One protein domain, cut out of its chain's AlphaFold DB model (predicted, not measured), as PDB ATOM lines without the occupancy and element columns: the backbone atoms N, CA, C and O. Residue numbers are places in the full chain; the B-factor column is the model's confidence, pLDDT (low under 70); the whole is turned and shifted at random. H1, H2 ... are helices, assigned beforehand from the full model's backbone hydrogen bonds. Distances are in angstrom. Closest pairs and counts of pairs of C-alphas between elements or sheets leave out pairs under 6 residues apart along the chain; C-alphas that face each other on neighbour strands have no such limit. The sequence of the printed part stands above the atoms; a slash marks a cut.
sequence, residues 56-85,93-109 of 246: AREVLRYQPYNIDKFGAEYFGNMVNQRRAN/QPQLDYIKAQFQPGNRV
ATOM      1  N   ALA A  56     -48.004  41.889  36.107       95.31
ATOM      2  CA  ALA A  56     -47.465  40.971  35.109       95.31
ATOM      3  C   ALA A  56     -46.310  41.600  34.316       95.31
ATOM      4  O   ALA A  56     -45.305  40.933  34.071       95.31
ATOM      5  N   ARG A  57     -46.409  42.892  33.969       92.25
ATOM      6  CA  ARG A  57     -45.308  43.642  33.340       92.25
ATOM      7  C   ARG A  57     -44.052  43.635  34.204       92.25
ATOM      8  O   ARG A  57     -42.965  43.403  33.684       92.25
ATOM      9  N   GLU A  58     -44.196  43.841  35.510       92.56
ATOM     10  CA  GLU A  58     -43.061  43.851  36.433       92.56
ATOM     11  C   GLU A  58     -42.461  42.452  36.641       92.56
ATOM     12  O   GLU A  58     -41.240  42.306  36.679       92.56
ATOM     13  N   VAL A  59     -43.283  41.398  36.670       94.94
ATOM     14  CA  VAL A  59     -42.786  40.010  36.688       94.94
ATOM     15  C   VAL A  59     -41.989  39.699  35.421       94.94
ATOM     16  O   VAL A  59     -40.883  39.172  35.512       94.94
ATOM     17  N   LEU A  60     -42.506  40.057  34.241       92.31
ATOM     18  CA  LEU A  60     -41.810  39.828  32.968       92.31
ATOM     19  C   LEU A  60     -40.506  40.623  32.854       92.31
ATOM     20  O   LEU A  60     -39.570  40.186  32.186       92.31
ATOM     21  N   ARG A  61     -40.446  41.776  33.513       87.62
ATOM     22  CA  ARG A  61     -39.278  42.647  33.545       87.62
ATOM     23  C   ARG A  61     -38.182  42.142  34.482       87.62
ATOM     24  O   ARG A  61     -37.020  42.131  34.095       87.62
ATOM     25  N   TYR A  62     -38.536  41.764  35.710       89.81
ATOM     26  CA  TYR A  62     -37.555  41.358  36.722       89.81
ATOM     27  C   TYR A  62     -37.260  39.857  36.726       89.81
ATOM     28  O   TYR A  62     -36.272  39.456  37.336       89.81
ATOM     29  N   GLN A  63     -38.095  39.040  36.071       93.75
ATOM     30  CA  GLN A  63     -37.986  37.575  36.027       93.75
ATOM     31  C   GLN A  63     -37.644  36.971  37.406       93.75
ATOM     32  O   GLN A  63     -36.641  36.266  37.554       93.75
ATOM     33  N   PRO A  64     -38.417  37.299  38.462       94.50
ATOM     34  CA  PRO A  64     -38.063  36.917  39.820       94.50
ATOM     35  C   PRO A  64     -38.108  35.396  39.993       94.50
ATOM     36  O   PRO A  64     -39.063  34.740  39.583       94.50
ATOM     37  N   TYR A  65     -37.120  34.841  40.698       95.38
ATOM     38  CA  TYR A  65     -37.089  33.410  41.034       95.38
ATOM     39  C   TYR A  65     -38.278  32.978  41.913       95.38
ATOM     40  O   TYR A  65     -38.757  31.853  41.812       95.38
ATOM     41  N   ASN A  66     -38.766  33.873  42.782       97.12
ATOM     42  CA  ASN A  66     -39.917  33.628  43.650       97.12
ATOM     43  C   ASN A  66     -40.988  34.706  43.422       97.12
ATOM     44  O   ASN A  66     -40.873  35.829  43.922       97.12
ATOM     45  N   ILE A  67     -42.022  34.341  42.662       96.44
ATOM     46  CA  ILE A  67     -43.117  35.238  42.273       96.44
ATOM     47  C   ILE A  67     -43.975  35.627  43.484       96.44
ATOM     48  O   ILE A  67     -44.403  36.774  43.569       96.44
ATOM     49  N   ASP A  68     -44.178  34.725  44.448       98.00
ATOM     50  CA  ASP A  68     -45.014  34.993  45.626       98.00
ATOM     51  C   ASP A  68     -44.397  36.078  46.515       98.00
ATOM     52  O   ASP A  68     -45.065  37.042  46.898       98.00
ATOM     53  N   LYS A  69     -43.092  35.961  46.797       97.00
ATOM     54  CA  LYS A  69     -42.342  36.971  47.555       97.00
ATOM     55  C   LYS A  69     -42.348  38.313  46.821       97.00
ATOM     56  O   LYS A  69     -42.625  39.343  47.434       97.00
ATOM     57  N   PHE A  70     -42.086  38.292  45.516       96.38
ATOM     58  CA  PHE A  70     -42.098  39.493  44.684       96.38
ATOM     59  C   PHE A  70     -43.477  40.172  44.674       96.38
ATOM     60  O   PHE A  70     -43.572  41.386  44.839       96.38
ATOM     61  N   GLY A  71     -44.559  39.397  44.558       96.19
ATOM     62  CA  GLY A  71     -45.931  39.896  44.617       96.19
ATOM     63  C   GLY A  71     -46.280  40.528  45.961       96.19
ATOM     64  O   GLY A  71     -46.863  41.613  45.995       96.19
ATOM     65  N   ALA A  72     -45.880  39.900  47.070       97.62
ATOM     66  CA  ALA A  72     -46.092  40.451  48.406       97.62
ATOM     67  C   ALA A  72     -45.403  41.817  48.581       97.62
ATOM     68  O   ALA A  72     -46.017  42.761  49.085       97.62
ATOM     69  N   GLU A  73     -44.158  41.946  48.116       96.00
ATOM     70  CA  GLU A  73     -43.414  43.210  48.143       96.00
ATOM     71  C   GLU A  73     -44.044  44.260  47.211       96.00
ATOM     72  O   GLU A  73     -44.269  45.401  47.624       96.00
ATOM     73  N   TYR A  74     -44.410  43.874  45.985       94.81
ATOM     74  CA  TYR A  74     -45.036  44.754  44.994       94.81
ATOM     75  C   TYR A  74     -46.358  45.355  45.497       94.81
ATOM     76  O   TYR A  74     -46.522  46.580  45.538       94.81
ATOM     77  N   PHE A  75     -47.297  44.516  45.945       95.31
ATOM     78  CA  PHE A  75     -48.580  44.996  46.463       95.31
ATOM     79  C   PHE A  75     -48.430  45.697  47.818       95.31
ATOM     80  O   PHE A  75     -49.145  46.668  48.079       95.31
ATOM     81  N   GLY A  76     -47.476  45.278  48.658       94.94
ATOM     82  CA  GLY A  76     -47.137  45.968  49.904       94.94
ATOM     83  C   GLY A  76     -46.702  47.415  49.661       94.94
ATOM     84  O   GLY A  76     -47.231  48.341  50.282       94.94
ATOM     85  N   ASN A  77     -45.817  47.632  48.685       92.44
ATOM     86  CA  ASN A  77     -45.388  48.966  48.267       92.44
ATOM     87  C   ASN A  77     -46.558  49.804  47.744       92.44
ATOM     88  O   ASN A  77     -46.690  50.972  48.105       92.44
ATOM     89  N   MET A  78     -47.453  49.204  46.961       91.44
ATOM     90  CA  MET A  78     -48.629  49.885  46.418       91.44
ATOM     91  C   MET A  78     -49.611  50.344  47.508       91.44
ATOM     92  O   MET A  78     -50.136  51.461  47.464       91.44
ATOM     93  N   VAL A  79     -49.832  49.512  48.531       92.56
ATOM     94  CA  VAL A  79     -50.641  49.877  49.704       92.56
ATOM     95  C   VAL A  79     -49.989  51.027  50.470       92.56
ATOM     96  O   VAL A  79     -50.682  51.970  50.856       92.56
ATOM     97  N   ASN A  80     -48.668  50.987  50.656       92.06
ATOM     98  CA  ASN A  80     -47.929  52.053  51.332       92.06
ATOM     99  C   ASN A  80     -47.992  53.377  50.558       92.06
ATOM    100  O   ASN A  80     -48.256  54.415  51.158       92.06
ATOM    101  N   GLN A  81     -47.855  53.344  49.230       88.12
ATOM    102  CA  GLN A  81     -48.001  54.525  48.372       88.12
ATOM    103  C   GLN A  81     -49.402  55.134  48.465       88.12
ATOM    104  O   GLN A  81     -49.533  56.348  48.591       88.12
ATOM    105  N   ARG A  82     -50.454  54.304  48.473       89.00
ATOM    106  CA  ARG A  82     -51.837  54.780  48.648       89.00
ATOM    107  C   ARG A  82     -52.083  55.367  50.036       89.00
ATOM    108  O   ARG A  82     -52.855  56.310  50.166       89.00
ATOM    109  N   ARG A  83     -51.457  54.808  51.074       90.88
ATOM    110  CA  ARG A  83     -51.523  55.354  52.438       90.88
ATOM    111  C   ARG A  83     -50.794  56.690  52.548       90.88
ATOM    112  O   ARG A  83     -51.287  57.573  53.236       90.88
ATOM    113  N   ALA A  84     -49.656  56.832  51.870       89.62
ATOM    114  CA  ALA A  84     -48.895  58.077  51.824       89.62
ATOM    115  C   ALA A  84     -49.610  59.165  51.004       89.62
ATOM    116  O   ALA A  84     -49.574  60.330  51.383       89.62
ATOM    117  N   ASN A  85     -50.294  58.779  49.922       86.81
ATOM    118  CA  ASN A  85     -50.986  59.686  49.004       86.81
ATOM    119  C   ASN A  85     -52.475  59.312  48.863       86.81
ATOM    120  O   ASN A  85     -52.897  58.805  47.817       86.81
ATOM    121  N   GLN A  93     -45.792  53.798  37.726       68.94
ATOM    122  CA  GLN A  93     -44.518  54.466  37.514       68.94
ATOM    123  C   GLN A  93     -43.516  53.375  37.124       68.94
ATOM    124  O   GLN A  93     -42.992  52.704  38.020       68.94
ATOM    125  N   PRO A  94     -43.274  53.133  35.821       63.88
ATOM    126  CA  PRO A  94     -42.274  52.158  35.421       63.88
ATOM    127  C   PRO A  94     -40.942  52.585  36.024       63.88
ATOM    128  O   PRO A  94     -40.513  53.724  35.836       63.88
ATOM    129  N   GLN A  95     -40.257  51.684  36.730       66.31
ATOM    130  CA  GLN A  95     -38.907  52.005  37.183       66.31
ATOM    131  C   GLN A  95     -38.055  52.312  35.937       66.31
ATOM    132  O   GLN A  95     -37.918  51.480  35.045       66.31
ATOM    133  N   LEU A  96     -37.527  53.523  35.799       60.62
ATOM    134  CA  LEU A  96     -36.883  53.950  34.549       60.62
ATOM    135  C   LEU A  96     -35.554  53.226  34.286       60.62
ATOM    136  O   LEU A  96     -35.076  53.202  33.154       60.62
ATOM    137  N   ASP A  97     -34.981  52.602  35.314       61.78
ATOM    138  CA  ASP A  97     -33.638  52.026  35.266       61.78
ATOM    139  C   ASP A  97     -33.526  50.853  34.282       61.78
ATOM    140  O   ASP A  97     -32.522  50.728  33.589       61.78
ATOM    141  N   TYR A  98     -34.582  50.050  34.124       56.19
ATOM    142  CA  TYR A  98     -34.621  48.969  33.131       56.19
ATOM    143  C   TYR A  98     -34.853  49.471  31.712       56.19
ATOM    144  O   TYR A  98     -34.251  48.938  30.794       56.19
ATOM    145  N   ILE A  99     -35.689  50.499  31.518       59.53
ATOM    146  CA  ILE A  99     -35.886  51.100  30.189       59.53
ATOM    147  C   ILE A  99     -34.540  51.653  29.717       59.53
ATOM    148  O   ILE A  99     -34.077  51.330  28.630       59.53
ATOM    149  N   LYS A 100     -33.842  52.390  30.585       59.25
ATOM    150  CA  LYS A 100     -32.486  52.870  30.307       59.25
ATOM    151  C   LYS A 100     -31.509  51.725  30.048       59.25
ATOM    152  O   LYS A 100     -30.699  51.849  29.142       59.25
ATOM    153  N   ALA A 101     -31.596  50.623  30.800       59.78
ATOM    154  CA  ALA A 101     -30.771  49.438  30.581       59.78
ATOM    155  C   ALA A 101     -31.047  48.766  29.231       59.78
ATOM    156  O   ALA A 101     -30.099  48.472  28.516       59.78
ATOM    157  N   GLN A 102     -32.307  48.577  28.830       59.00
ATOM    158  CA  GLN A 102     -32.668  47.978  27.541       59.00
ATOM    159  C   GLN A 102     -32.116  48.761  26.347       59.00
ATOM    160  O   GLN A 102     -31.744  48.144  25.355       59.00
ATOM    161  N   PHE A 103     -32.006  50.087  26.464       59.78
ATOM    162  CA  PHE A 103     -31.458  50.949  25.416       59.78
ATOM    163  C   PHE A 103     -29.968  51.285  25.584       59.78
ATOM    164  O   PHE A 103     -29.462  52.166  24.887       59.78
ATOM    165  N   GLN A 104     -29.240  50.610  26.482       62.94
ATOM    166  CA  GLN A 104     -27.789  50.779  26.531       62.94
ATOM    167  C   GLN A 104     -27.147  50.291  25.222       62.94
ATOM    168  O   GLN A 104     -27.636  49.323  24.617       62.94
ATOM    169  N   PRO A 105     -26.061  50.949  24.771       60.28
ATOM    170  CA  PRO A 105     -25.299  50.490  23.622       60.28
ATOM    171  C   PRO A 105     -24.895  49.022  23.796       60.28
ATOM    172  O   PRO A 105     -24.366  48.649  24.840       60.28
ATOM    173  N   GLY A 106     -25.161  48.185  22.792       59.97
ATOM    174  CA  GLY A 106     -24.832  46.756  22.820       59.97
ATOM    175  C   GLY A 106     -25.979  45.812  23.200       59.97
ATOM    176  O   GLY A 106     -25.838  44.602  23.022       59.97
ATOM    177  N   ASN A 107     -27.129  46.324  23.649       60.47
ATOM    178  CA  ASN A 107     -28.299  45.485  23.921       60.47
ATOM    179  C   ASN A 107     -29.114  45.208  22.653       60.47
ATOM    180  O   ASN A 107     -29.258  46.063  21.782       60.47
ATOM    181  N   ARG A 108     -29.644  43.985  22.529       58.31
ATOM    182  CA  ARG A 108     -30.521  43.608  21.412       58.31
ATOM    183  C   ARG A 108     -31.949  44.041  21.714       58.31
ATOM    184  O   ARG A 108     -32.568  43.533  22.646       58.31
ATOM    185  N   VAL A 109     -32.472  44.936  20.892       60.38
ATOM    186  CA  VAL A 109     -33.865  45.376  20.901       60.38
ATOM    187  C   VAL A 109     -34.567  44.731  19.712       60.38
ATOM    188  O   VAL A 109     -34.072  44.774  18.585       60.38
TER     189      VAL A 109
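This is residues 56 to 85 and 93 to 109 of the 246 residues of the protein "RIIa domain-containing protein" of Ramazzottius varieornatus (UniProt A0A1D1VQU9). Look for three helices in a loose, open, flat arrangement: long H2 makes one side, short H3 lies on the far side, and short H1 sits between them near the first residues of H2. Residues 75 to 85, most of them in H2, stick out, and so do residues 100 to 109 at the other end. The printed part has 47 residues with three named helices in the order H1, H2, H3 and no named strand, and its class is all helix. The whole is loose, with a radius of gyration of the C-alphas of 13.4 A, and its C-alphas span 40 by 26 by 12 A.

Find C-alpha 56 at (-47.465, 40.971, 35.109), where H1 begins; it covers residues 56 to 62 and measures 10.0 A from first to last C-alpha. Go on to C-alpha 67 at (-43.117, 35.238, 42.273), where H2 begins; its 18 residues, 67 to 84, run 25.4 A to C-alpha 84. Past the cut, H3 covers residues 96 to 102, 10.1 A from first to last C-alpha, and ends with C-alpha 102 at (-32.668, 47.978, 27.541).

Begin with H1 and H2, which are close but not clearly touching; their closest C-alphas are those of Val 59 and Ile 67, 7.4 A apart. Their lines stand at 71 degrees, only just about perpendicular. H1 and H3 are also close but not clearly touching, with the C-alphas of Arg 61 and Tyr 98 the closest at 7.9 A. The lines of H1 and H3 stand at a steep tilt of 67 degrees, only just short of about perpendicular, and the two run the same way. H2 and H3 are apart. Read the backbone atoms of H1, H2 and H3, and you find every O i to N i+4 pair within hydrogen-bond range.

Look for the two C-alphas farthest apart at Arg 83 and Gly 106, 40.8 A from each other, while the first and last printed C-alphas, Ala 56 and Val 109, are 20.2 A apart. The link from H1 to H2, with 4 residues, is tight. Between H2 and H3 the link runs across the cut: residues 86 to 92 are not printed, and C-alphas 85 and 93 are 14.2 A apart. Read the B-factor column for the model's confidence: the mean pLDDT of the printed part is 81.7, and residues 93 to 109, with H3 among them, are under 70.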